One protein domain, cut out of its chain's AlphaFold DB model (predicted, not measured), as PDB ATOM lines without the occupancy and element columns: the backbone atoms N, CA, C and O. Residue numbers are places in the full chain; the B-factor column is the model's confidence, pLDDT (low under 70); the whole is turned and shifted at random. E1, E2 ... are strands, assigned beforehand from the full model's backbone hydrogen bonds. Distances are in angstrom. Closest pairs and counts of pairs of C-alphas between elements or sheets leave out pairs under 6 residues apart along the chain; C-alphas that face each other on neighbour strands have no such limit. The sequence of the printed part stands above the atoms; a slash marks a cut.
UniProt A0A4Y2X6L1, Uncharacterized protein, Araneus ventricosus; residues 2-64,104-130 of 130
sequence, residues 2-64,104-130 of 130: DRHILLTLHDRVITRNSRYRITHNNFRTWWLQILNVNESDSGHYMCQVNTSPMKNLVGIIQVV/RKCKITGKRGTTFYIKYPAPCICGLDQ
ATOM      1  N   ASP A   2     141.730 234.484 145.132       54.03
ATOM      2  CA  ASP A   2     141.021 233.587 144.211       54.03
ATOM      3  C   ASP A   2     140.195 234.435 143.242       54.03
ATOM      4  O   ASP A   2     139.103 234.926 143.564       54.03
ATOM      5  N   ARG A   3     140.771 234.724 142.072       68.19
ATOM      6  CA  ARG A   3     140.125 235.568 141.070       68.19
ATOM      7  C   ARG A   3     139.206 234.695 140.232       68.19
ATOM      8  O   ARG A   3     139.607 234.110 139.234       68.19
ATOM      9  N   HIS A   4     137.935 234.720 140.596       79.19
ATOM     10  CA  HIS A   4     136.885 234.064 139.840       79.19
ATOM     11  C   HIS A   4     136.525 234.911 138.616       79.19
ATOM     12  O   HIS A   4     136.036 236.037 138.737       79.19
ATOM     13  N   ILE A   5     136.756 234.377 137.421       86.69
ATOM     14  CA  ILE A   5     136.382 235.014 136.159       86.69
ATOM     15  C   ILE A   5     135.058 234.421 135.700       86.69
ATOM     16  O   ILE A   5     134.985 233.247 135.340       86.69
ATOM     17  N   LEU A   6     134.011 235.241 135.663       88.81
ATOM     18  CA  LEU A   6     132.727 234.840 135.099       88.81
ATOM     19  C   LEU A   6     132.838 234.729 133.571       88.81
ATOM     20  O   LEU A   6     133.052 235.723 132.875       88.81
ATOM     21  N   LEU A   7     132.676 233.517 133.041       90.19
ATOM     22  CA  LEU A   7     132.730 233.255 131.604       90.19
ATOM     23  C   LEU A   7     131.349 233.403 130.973       90.19
ATOM     24  O   LEU A   7     131.191 234.085 129.957       90.19
ATOM     25  N   THR A   8     130.345 232.770 131.579       88.31
ATOM     26  CA  THR A   8     128.995 232.674 131.019       88.31
ATOM     27  C   THR A   8     127.916 232.763 132.080       88.31
ATOM     28  O   THR A   8     128.084 232.286 133.201       88.31
ATOM     29  N   LEU A   9     126.769 233.308 131.682       89.12
ATOM     30  CA  LEU A   9     125.551 233.370 132.474       89.12
ATOM     31  C   LEU A   9     124.400 232.818 131.629       89.12
ATOM     32  O   LEU A   9     123.963 233.467 130.681       89.12
ATOM     33  N   HIS A  10     123.909 231.632 131.988       85.88
ATOM     34  CA  HIS A  10     122.853 230.921 131.260       85.88
ATOM     35  C   HIS A  10     123.232 230.635 129.794       85.88
ATOM     36  O   HIS A  10     124.024 229.735 129.525       85.88
ATOM     37  N   ASP A  11     122.647 231.371 128.853       85.69
ATOM     38  CA  ASP A  11     122.823 231.267 127.404       85.69
ATOM     39  C   ASP A  11     123.721 232.377 126.832       85.69
ATOM     40  O   ASP A  11     123.961 232.424 125.625       85.69
ATOM     41  N   ARG A  12     124.265 233.249 127.690       87.25
ATOM     42  CA  ARG A  12     125.065 234.410 127.284       87.25
ATOM     43  C   ARG A  12     126.513 234.295 127.734       87.25
ATOM     44  O   ARG A  12     126.814 233.948 128.878       87.25
ATOM     45  N   VAL A  13     127.419 234.647 126.828       91.50
ATOM     46  CA  VAL A  13     128.835 234.857 127.142       91.50
ATOM     47  C   VAL A  13     128.983 236.236 127.785       91.50
ATOM     48  O   VAL A  13     128.481 237.219 127.247       91.50
ATOM     49  N   ILE A  14     129.642 236.297 128.943       93.50
ATOM     50  CA  ILE A  14     129.877 237.538 129.703       93.50
ATOM     51  C   ILE A  14     131.329 238.004 129.568       93.50
ATOM     52  O   ILE A  14     131.610 239.203 129.577       93.50
ATOM     53  N   THR A  15     132.264 237.064 129.420       90.31
ATOM     54  CA  THR A  15     133.679 237.382 129.217       90.31
ATOM     55  C   THR A  15     133.915 238.165 127.923       90.31
ATOM     56  O   THR A  15     133.271 237.934 126.901       90.31
ATOM     57  N   ARG A  16     134.899 239.074 127.951       89.62
ATOM     58  CA  ARG A  16     135.359 239.826 126.768       89.62
ATOM     59  C   ARG A  16     136.201 238.979 125.812       89.62
ATOM     60  O   ARG A  16     136.471 239.403 124.691       89.62
ATOM     61  N   ASN A  17     136.655 237.806 126.249       89.69
ATOM     62  CA  ASN A  17     137.459 236.920 125.419       89.69
ATOM     63  C   ASN A  17     136.557 236.216 124.389       89.69
ATOM     64  O   ASN A  17     135.781 235.321 124.722       89.69
ATOM     65  N   SER A  18     136.693 236.615 123.122       90.25
ATOM     66  CA  SER A  18     135.873 236.149 121.993       90.25
ATOM     67  C   SER A  18     136.064 234.672 121.629       90.25
ATOM     68  O   SER A  18     135.313 234.133 120.811       90.25
ATOM     69  N   ARG A  19     137.055 234.000 122.232       89.69
ATOM     70  CA  ARG A  19     137.279 232.559 122.069       89.69
ATOM     71  C   ARG A  19     136.232 231.721 122.796       89.69
ATOM     72  O   ARG A  19     136.028 230.575 122.402       89.69
ATOM     73  N   TYR A  20     135.573 232.268 123.818       90.56
ATOM     74  CA  TYR A  20     134.493 231.576 124.514       90.56
ATOM     75  C   TYR A  20     133.177 231.738 123.759       90.56
ATOM     76  O   TYR A  20     132.763 232.847 123.424       90.56
ATOM     77  N   ARG A  21     132.492 230.624 123.506       90.00
ATOM     78  CA  ARG A  21     131.157 230.603 122.896       90.00
ATOM     79  C   ARG A  21     130.234 229.673 123.657       90.00
ATOM     80  O   ARG A  21     130.681 228.683 124.225       90.00
ATOM     81  N   ILE A  22     128.939 229.958 123.624       89.75
ATOM     82  CA  ILE A  22     127.915 229.027 124.090       89.75
ATOM     83  C   ILE A  22     127.141 228.532 122.884       89.75
ATOM     84  O   ILE A  22     126.735 229.307 122.024       89.75
ATOM     85  N   THR A  23     126.921 227.227 122.844       88.06
ATOM     86  CA  THR A  23     125.959 226.610 121.933       88.06
ATOM     87  C   THR A  23     125.059 225.683 122.727       88.06
ATOM     88  O   THR A  23     125.516 225.066 123.688       88.06
ATOM     89  N   HIS A  24     123.803 225.542 122.325       86.94
ATOM     90  CA  HIS A  24     122.881 224.579 122.915       86.94
ATOM     91  C   HIS A  24     121.950 224.012 121.855       86.94
ATOM     92  O   HIS A  24     121.733 224.612 120.809       86.94
ATOM     93  N   ASN A  25     121.390 222.839 122.133       84.88
ATOM     94  CA  ASN A  25     120.426 222.194 121.247       84.88
ATOM     95  C   ASN A  25     118.970 222.478 121.644       84.88
ATOM     96  O   ASN A  25     118.101 221.699 121.283       84.88
ATOM     97  N   ASN A  26     118.712 223.530 122.430       73.31
ATOM     98  CA  ASN A  26     117.401 223.951 122.973       73.31
ATOM     99  C   ASN A  26     116.679 222.940 123.880       73.31
ATOM    100  O   ASN A  26     115.744 223.318 124.574       73.31
ATOM    101  N   PHE A  27     117.101 221.675 123.913       72.69
ATOM    102  CA  PHE A  27     116.372 220.625 124.615       72.69
ATOM    103  C   PHE A  27     117.056 220.194 125.910       72.69
ATOM    104  O   PHE A  27     116.427 220.171 126.965       72.69
ATOM    105  N   ARG A  28     118.316 219.743 125.843       78.50
ATOM    106  CA  ARG A  28     118.931 218.990 126.960       78.50
ATOM    107  C   ARG A  28     120.435 219.151 127.080       78.50
ATOM    108  O   ARG A  28     121.059 218.469 127.896       78.50
ATOM    109  N   THR A  29     121.067 219.926 126.210       81.06
ATOM    110  CA  THR A  29     122.517 220.021 126.207       81.06
ATOM    111  C   THR A  29     122.987 221.395 125.789       81.06
ATOM    112  O   THR A  29     122.602 221.923 124.749       81.06
ATOM    113  N   TRP A  30     123.886 221.905 126.612       84.00
ATOM    114  CA  TRP A  30     124.629 223.121 126.409       84.00
ATOM    115  C   TRP A  30     126.115 222.785 126.372       84.00
ATOM    116  O   TRP A  30     126.573 221.807 126.975       84.00
ATOM    117  N   TRP A  31     126.855 223.608 125.647       85.44
ATOM    118  CA  TRP A  31     128.284 223.483 125.466       85.44
ATOM    119  C   TRP A  31     128.928 224.854 125.616       85.44
ATOM    120  O   TRP A  31     128.615 225.763 124.845       85.44
ATOM    121  N   LEU A  32     129.858 224.974 126.562       85.44
ATOM    122  CA  LEU A  32     130.858 226.035 126.533       85.44
ATOM    123  C   LEU A  32     131.953 225.601 125.565       85.44
ATOM    124  O   LEU A  32     132.582 224.564 125.769       85.44
ATOM    125  N   GLN A  33     132.154 226.375 124.513       86.75
ATOM    126  CA  GLN A  33     133.205 226.171 123.533       86.75
ATOM    127  C   GLN A  33     134.353 227.132 123.826       86.75
ATOM    128  O   GLN A  33     134.110 228.311 124.077       86.75
ATOM    129  N   ILE A  34     135.584 226.643 123.755       86.50
ATOM    130  CA  ILE A  34     136.793 227.465 123.815       86.50
ATOM    131  C   ILE A  34     137.525 227.258 122.496       86.50
ATOM    132  O   ILE A  34     137.960 226.147 122.206       86.50
ATOM    133  N   LEU A  35     137.600 228.293 121.667       84.06
ATOM    134  CA  LEU A  35     138.309 228.276 120.386       84.06
ATOM    135  C   LEU A  35     139.804 228.531 120.607       84.06
ATOM    136  O   LEU A  35     140.170 229.263 121.520       84.06
ATOM    137  N   ASN A  36     140.668 228.019 119.728       77.94
ATOM    138  CA  ASN A  36     142.108 228.317 119.756       77.94
ATOM    139  C   ASN A  36     142.750 228.107 121.134       77.94
ATOM    140  O   ASN A  36     143.401 229.005 121.669       77.94
ATOM    141  N   VAL A  37     142.510 226.933 121.716       76.94
ATOM    142  CA  VAL A  37     142.975 226.605 123.061       76.94
ATOM    143  C   VAL A  37     144.491 226.509 123.129       76.94
ATOM    144  O   VAL A  37     145.133 225.930 122.251       76.94
ATOM    145  N   ASN A  38     145.038 227.076 124.199       73.38
ATOM    146  CA  ASN A  38     146.456 227.140 124.510       73.38
ATOM    147  C   ASN A  38     146.715 226.752 125.980       73.38
ATOM    148  O   ASN A  38     145.786 226.527 126.753       73.38
ATOM    149  N   GLU A  39     147.987 226.679 126.374       72.38
ATOM    150  CA  GLU A  39     148.389 226.263 127.726       72.38
ATOM    151  C   GLU A  39     147.803 227.156 128.834       72.38
ATOM    152  O   GLU A  39     147.460 226.650 129.903       72.38
ATOM    153  N   SER A  40     147.595 228.452 128.560       77.94
ATOM    154  CA  SER A  40     147.008 229.411 129.512       77.94
ATOM    155  C   SER A  40     145.507 229.228 129.758       77.94
ATOM    156  O   SER A  40     144.969 229.812 130.693       77.94
ATOM    157  N   ASP A  41     144.825 228.411 128.949       79.38
ATOM    158  CA  ASP A  41     143.430 228.032 129.200       79.38
ATOM    159  C   ASP A  41     143.304 226.921 130.254       79.38
ATOM    160  O   ASP A  41     142.183 226.531 130.595       79.38
ATOM    161  N   SER A  42     144.430 226.399 130.755       78.31
ATOM    162  CA  SER A  42     144.454 225.466 131.881       78.31
ATOM    163  C   SER A  42     143.965 226.146 133.160       78.31
ATOM    164  O   SER A  42     144.294 227.299 133.419       78.31
ATOM    165  N   GLY A  43     143.202 225.427 133.977       81.31
ATOM    166  CA  GLY A  43     142.677 225.946 135.238       81.31
ATOM    167  C   GLY A  43     141.464 225.174 135.739       81.31
ATOM    168  O   GLY A  43     141.071 224.147 135.165       81.31
ATOM    169  N   HIS A  44     140.859 225.668 136.819       81.56
ATOM    170  CA  HIS A  44     139.643 225.090 137.383       81.56
ATOM    171  C   HIS A  44     138.414 225.771 136.790       81.56
ATOM    172  O   HIS A  44     138.134 226.941 137.037       81.56
ATOM    173  N   TYR A  45     137.649 225.013 136.014       82.56
ATOM    174  CA  TYR A  45     136.385 225.465 135.459       82.56
ATOM    175  C   TYR A  45     135.260 225.024 136.377       82.56
ATOM    176  O   TYR A  45     135.073 223.832 136.624       82.56
ATOM    177  N   MET A  46     134.483 225.983 136.853       82.12
ATOM    178  CA  MET A  46     133.296 225.734 137.656       82.12
ATOM    179  C   MET A  46     132.055 226.027 136.825       82.12
ATOM    180  O   MET A  46     132.036 226.981 136.055       82.12
ATOM    181  N   CYS A  47     131.007 225.235 136.991       81.50
ATOM    182  CA  CYS A  47     129.684 225.547 136.481       81.50
ATOM    183  C   CYS A  47     128.648 225.312 137.589       81.50
ATOM    184  O   CYS A  47     128.534 224.209 138.130       81.50
ATOM    185  N   GLN A  48     127.886 226.352 137.906       79.81
ATOM    186  CA  GLN A  48     126.822 226.359 138.903       79.81
ATOM    187  C   GLN A  48     125.460 226.302 138.211       79.81
ATOM    188  O   GLN A  48     125.123 227.145 137.378       79.81
ATOM    189  N   VAL A  49     124.662 225.301 138.570       80.75
ATOM    190  CA  VAL A  49     123.282 225.134 138.115       80.75
ATOM    191  C   VAL A  49     122.346 225.531 139.254       80.75
ATOM    192  O   VAL A  49     122.380 224.931 140.333       80.75
ATOM    193  N   ASN A  50     121.472 226.505 138.992       71.31
ATOM    194  CA  ASN A  50     120.483 227.021 139.943       71.31
ATOM    195  C   ASN A  50     119.275 226.070 140.101       71.31
ATOM    196  O   ASN A  50     118.130 226.453 139.878       71.31
ATOM    197  N   THR A  51     119.516 224.801 140.439       67.31
ATOM    198  CA  THR A  51     118.460 223.881 140.897       67.31
ATOM    199  C   THR A  51     118.218 224.042 142.397       67.31
ATOM    200  O   THR A  51     119.049 224.609 143.095       67.31
ATOM    201  N   SER A  52     117.107 223.512 142.912       70.62
ATOM    202  CA  SER A  52     116.931 223.276 144.350       70.62
ATOM    203  C   SER A  52     117.120 221.777 144.623       70.62
ATOM    204  O   SER A  52     116.325 220.985 144.111       70.62
ATOM    205  N   PRO A  53     118.176 221.340 145.337       76.56
ATOM    206  CA  PRO A  53     119.313 222.120 145.846       76.56
ATOM    207  C   PRO A  53     120.281 222.568 144.736       76.56
ATOM    208  O   PRO A  53     120.334 221.960 143.656       76.56
ATOM    209  N   MET A  54     121.047 223.632 145.003       71.44
ATOM    210  CA  MET A  54     122.028 224.188 144.062       71.44
ATOM    211  C   MET A  54     123.125 223.164 143.776       71.44
ATOM    212  O   MET A  54     123.593 222.477 144.685       71.44
ATOM    213  N   LYS A  55     123.535 223.044 142.510       76.12
ATOM    214  CA  LYS A  55     124.558 222.078 142.096       76.12
ATOM    215  C   LYS A  55     125.756 222.788 141.493       76.12
ATOM    216  O   LYS A  55     125.624 223.434 140.459       76.12
ATOM    217  N   ASN A  56     126.921 222.576 142.099       76.00
ATOM    218  CA  ASN A  56     128.202 223.080 141.618       76.00
ATOM    219  C   ASN A  56     129.015 221.922 141.043       76.00
ATOM    220  O   ASN A  56     129.185 220.888 141.688       76.00
ATOM    221  N   LEU A  57     129.505 222.087 139.820       73.25
ATOM    222  CA  LEU A  57     130.367 221.130 139.139       73.25
ATOM    223  C   LEU A  57     131.701 221.813 138.873       73.25
ATOM    224  O   LEU A  57     131.715 222.887 138.283       73.25
ATOM    225  N   VAL A  58     132.803 221.197 139.288       76.31
ATOM    226  CA  VAL A  58     134.156 221.733 139.089       76.31
ATOM    227  C   VAL A  58     134.964 220.716 138.302       76.31
ATOM    228  O   VAL A  58     134.994 219.549 138.671       76.31
ATOM    229  N   GLY A  59     135.602 221.145 137.218       74.88
ATOM    230  CA  GLY A  59     136.483 220.325 136.398       74.88
ATOM    231  C   GLY A  59     137.836 220.997 136.210       74.88
ATOM    232  O   GLY A  59     137.907 222.195 135.956       74.88
ATOM    233  N   ILE A  60     138.908 220.214 136.308       73.19
ATOM    234  CA  ILE A  60     140.268 220.682 136.037       73.19
ATOM    235  C   ILE A  60     140.556 220.474 134.553       73.19
ATOM    236  O   ILE A  60     140.384 219.368 134.032       73.19
ATOM    237  N   ILE A  61     140.984 221.530 133.868       76.31
ATOM    238  CA  ILE A  61     141.483 221.444 132.499       76.31
ATOM    239  C   ILE A  61     142.987 221.665 132.544       76.31
ATOM    240  O   ILE A  61     143.449 222.704 133.002       76.31
ATOM    241  N   GLN A  62     143.741 220.688 132.046       73.19
ATOM    242  CA  GLN A  62     145.171 220.812 131.798       73.19
ATOM    243  C   GLN A  62     145.407 220.722 130.293       73.19
ATOM    244  O   GLN A  62     145.089 219.710 129.662       73.19
ATOM    245  N   VAL A  63     145.930 221.796 129.711       70.06
ATOM    246  CA  VAL A  63     146.286 221.873 128.297       70.06
ATOM    247  C   VAL A  63     147.791 221.678 128.180       70.06
ATOM    248  O   VAL A  63     148.567 222.488 128.675       70.06
ATOM    249  N   VAL A  64     148.204 220.601 127.514       65.88
ATOM    250  CA  VAL A  64     149.614 220.333 127.201       65.88
ATOM    251  C   VAL A  64     149.909 220.724 125.751       65.88
ATOM    252  O   VAL A  64     149.173 220.326 124.839       65.88
ATOM    253  N   ARG A 104     124.221 212.544 135.125       33.25
ATOM    254  CA  ARG A 104     124.331 213.691 134.193       33.25
ATOM    255  C   ARG A 104     125.739 214.285 134.269       33.25
ATOM    256  O   ARG A 104     125.942 215.369 134.795       33.25
ATOM    257  N   LYS A 105     126.722 213.508 133.804       37.78
ATOM    258  CA  LYS A 105     128.151 213.852 133.871       37.78
ATOM    259  C   LYS A 105     128.496 214.952 132.858       37.78
ATOM    260  O   LYS A 105     128.127 214.829 131.687       37.78
ATOM    261  N   CYS A 106     129.229 215.980 133.293       35.09
ATOM    262  CA  CYS A 106     129.951 216.860 132.374       35.09
ATOM    263  C   CYS A 106     130.990 216.028 131.622       35.09
ATOM    264  O   CYS A 106     131.672 215.191 132.212       35.09
ATOM    265  N   LYS A 107     131.076 216.213 130.306       43.47
ATOM    266  CA  LYS A 107     132.044 215.508 129.462       43.47
ATOM    267  C   LYS A 107     132.908 216.551 128.773       43.47
ATOM    268  O   LYS A 107     132.378 217.365 128.018       43.47
ATOM    269  N   ILE A 108     134.206 216.512 129.053       48.00
ATOM    270  CA  ILE A 108     135.209 217.355 128.401       48.00
ATOM    271  C   ILE A 108     135.761 216.551 127.225       48.00
ATOM    272  O   ILE A 108     136.224 215.425 127.400       48.00
ATOM    273  N   THR A 109     135.650 217.086 126.011       50.97
ATOM    274  CA  THR A 109     136.145 216.426 124.792       50.97
ATOM    275  C   THR A 109     136.916 217.414 123.929       50.97
ATOM    276  O   THR A 109     136.377 218.468 123.590       50.97
ATOM    277  N   GLY A 110     138.142 217.054 123.541       47.72
ATOM    278  CA  GLY A 110     138.937 217.766 122.537       47.72
ATOM    279  C   GLY A 110     138.877 217.057 121.181       47.72
ATOM    280  O   GLY A 110     138.846 215.828 121.120       47.72
ATOM    281  N   LYS A 111     138.852 217.814 120.080       45.22
ATOM    282  CA  LYS A 111     138.943 217.296 118.701       45.22
ATOM    283  C   LYS A 111     140.024 218.079 117.942       45.22
ATOM    284  O   LYS A 111     140.306 219.222 118.293       45.22
ATOM    285  N   ARG A 112     140.650 217.470 116.920       38.97
ATOM    286  CA  ARG A 112     141.684 218.115 116.076       38.97
ATOM    287  C   ARG A 112     141.205 219.484 115.571       38.97
ATOM    288  O   ARG A 112     140.133 219.556 114.983       38.97
ATOM    289  N   GLY A 113     142.025 220.522 115.768       51.19
ATOM    290  CA  GLY A 113     141.725 221.901 115.349       51.19
ATOM    291  C   GLY A 113     141.314 222.846 116.485       51.19
ATOM    292  O   GLY A 113     140.330 223.562 116.356       51.19
ATOM    293  N   THR A 114     142.057 222.819 117.598       64.75
ATOM    294  CA  THR A 114     142.118 223.861 118.648       64.75
ATOM    295  C   THR A 114     140.845 224.212 119.435       64.75
ATOM    296  O   THR A 114     140.921 225.070 120.308       64.75
ATOM    297  N   THR A 115     139.699 223.559 119.216       66.81
ATOM    298  CA  THR A 115     138.449 223.883 119.936       66.81
ATOM    299  C   THR A 115     138.090 222.849 121.006       66.81
ATOM    300  O   THR A 115     138.031 221.648 120.727       66.81
ATOM    301  N   PHE A 116     137.799 223.318 122.219       76.00
ATOM    302  CA  PHE A 116     137.373 222.511 123.366       76.00
ATOM    303  C   PHE A 116     135.909 222.724 123.703       76.00
ATOM    304  O   PHE A 116     135.368 223.798 123.469       76.00
ATOM    305  N   TYR A 117     135.292 221.704 124.305       75.38
ATOM    306  CA  TYR A 117     133.882 221.716 124.678       75.38
ATOM    307  C   TYR A 117     133.704 221.247 126.124       75.38
ATOM    308  O   TYR A 117     134.122 220.138 126.468       75.38
ATOM    309  N   ILE A 118     133.015 222.045 126.939       77.38
ATOM    310  CA  ILE A 118     132.488 221.646 128.248       77.38
ATOM    311  C   ILE A 118     130.984 221.452 128.101       77.38
ATOM    312  O   ILE A 118     130.237 222.413 127.918       77.38
ATOM    313  N   LYS A 119     130.538 220.194 128.142       78.44
ATOM    314  CA  LYS A 119     129.128 219.820 127.994       78.44
ATOM    315  C   LYS A 119     128.408 219.794 129.341       78.44
ATOM    316  O   LYS A 119     128.890 219.123 130.248       78.44
ATOM    317  N   TYR A 120     127.211 220.375 129.421       76.62
ATOM    318  CA  TYR A 120     126.361 220.361 130.616       76.62
ATOM    319  C   TYR A 120     124.848 220.259 130.277       76.62
ATOM    320  O   TYR A 120     124.447 220.515 129.138       76.62
ATOM    321  N   PRO A 121     123.989 219.795 131.213       72.75
ATOM    322  CA  PRO A 121     122.606 219.389 130.916       72.75
ATOM    323  C   PRO A 121     121.522 220.474 131.096       72.75
ATOM    324  O   PRO A 121     120.354 220.170 130.863       72.75
ATOM    325  N   ALA A 122     121.864 221.678 131.563       74.62
ATOM    326  CA  ALA A 122     120.943 222.796 131.823       74.62
ATOM    327  C   ALA A 122     121.710 224.134 131.785       74.62
ATOM    328  O   ALA A 122     122.901 224.096 132.078       74.62
ATOM    329  N   PRO A 123     121.087 225.295 131.504       76.44
ATOM    330  CA  PRO A 123     121.782 226.584 131.550       76.44
ATOM    331  C   PRO A 123     122.482 226.770 132.901       76.44
ATOM    332  O   PRO A 123     121.896 226.489 133.948       76.44
ATOM    333  N   CYS A 124     123.737 227.209 132.884       78.38
ATOM    334  CA  CYS A 124     124.538 227.328 134.096       78.38
ATOM    335  C   CYS A 124     125.404 228.585 134.075       78.38
ATOM    336  O   CYS A 124     125.633 229.214 133.038       78.38
ATOM    337  N   ILE A 125     125.856 228.967 135.260       84.62
ATOM    338  CA  ILE A 125     126.836 230.026 135.457       84.62
ATOM    339  C   ILE A 125     128.198 229.348 135.408       84.62
ATOM    340  O   ILE A 125     128.484 228.565 136.308       84.62
ATOM    341  N   CYS A 126     129.008 229.592 134.376       85.69
ATOM    342  CA  CYS A 126     130.357 229.027 134.327       85.69
ATOM    343  C   CYS A 126     131.408 230.094 134.615       85.69
ATOM    344  O   CYS A 126     131.344 231.211 134.096       85.69
ATOM    345  N   GLY A 127     132.394 229.713 135.416       85.38
ATOM    346  CA  GLY A 127     133.534 230.532 135.780       85.38
ATOM    347  C   GLY A 127     134.850 229.776 135.635       85.38
ATOM    348  O   GLY A 127     134.873 228.546 135.573       85.38
ATOM    349  N   LEU A 128     135.934 230.536 135.584       84.75
ATOM    350  CA  LEU A 128     137.306 230.051 135.636       84.75
ATOM    351  C   LEU A 128     137.969 230.610 136.893       84.75
ATOM    352  O   LEU A 128     137.913 231.817 137.118       84.75
ATOM    353  N   ASP A 129     138.572 229.733 137.682       81.25
ATOM    354  CA  ASP A 129     139.447 230.099 138.794       81.25
ATOM    355  C   ASP A 129     140.904 230.030 138.309       81.25
ATOM    356  O   ASP A 129     141.321 228.998 137.762       81.25
ATOM    357  N   GLN A 130     141.626 231.150 138.435       64.81
ATOM    358  CA  GLN A 130     143.019 231.345 138.002       64.81
ATOM    359  C   GLN A 130     143.927 231.681 139.179       64.81
ATOM    360  O   GLN A 130     143.563 232.596 139.956       64.81
TER     361      GLN A 130
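Overview. This is residues 2 to 64 and 104 to 130 of the 130 residues of an uncharacterized protein of Araneus ventricosus (UniProt A0A4Y2X6L1). Two four-stranded sheets lie face to face as a sandwich, the parts that face each other 11.2 A centre to centre, the strands of one at 28 degrees to those of the other. E1, E8, E4 and E5 make one layer, twisted; E2, E3, E7 and E6 make the other; both are antiparallel in these orders. The printed part has 90 residues with eight named strands, E1 to E8 along the chain, and no named helix: the class is all strand. It is compact, with a radius of gyration of the C-alphas of 12.4 A and spans of 37 by 31 by 24 A.

Arrangement. Begin with E1, residues 4 to 10, E8, 124 to 129, E4, 43 to 49, and E5, 55 to 61; E1 and E5 are edge strands. Within hydrogen-bond range you find N 7 and O 126, 2.9 A, N 46 and O 127, 2.9 A, and, in the hairpin E4 and E5, N 45 and O 59, 2.8 A. The other sheet of the sandwich, face to face with this one, has E2, residues 20 to 24, E3, 30 to 34, E7, 116 to 120, and E6, 107 to 110. Here look for N 21 and O 33, 2.9 A, in the hairpin E2 and E3, N 32 and O 118, 2.9 A, and N 109 and O 117, 3.4 A, in the hairpin E6 and E7.

Along the chain. Find C-alpha 4 at (136.885, 234.064, 139.840), where E1 begins; it runs 16.7 A. E4 spans 19.6 A, E5 19.5 A and E8 15.9 A, ending at C-alpha 129, (139.447, 230.099, 138.794). E2 spans 13.7 A, E3 13.2 A, E7 13.4 A and E6 10.0 A.

Size, cuts and confidence. The C-alphas farthest apart, of Ser 52 and Gly 113, are 38.2 A apart. Residues 65 to 103 are not printed; C-alphas 64 and 104 are 27.1 A apart across this cut. Of the links printed whole, none is long. Confidence is under 70 at 17 residues, among them 104 to 115.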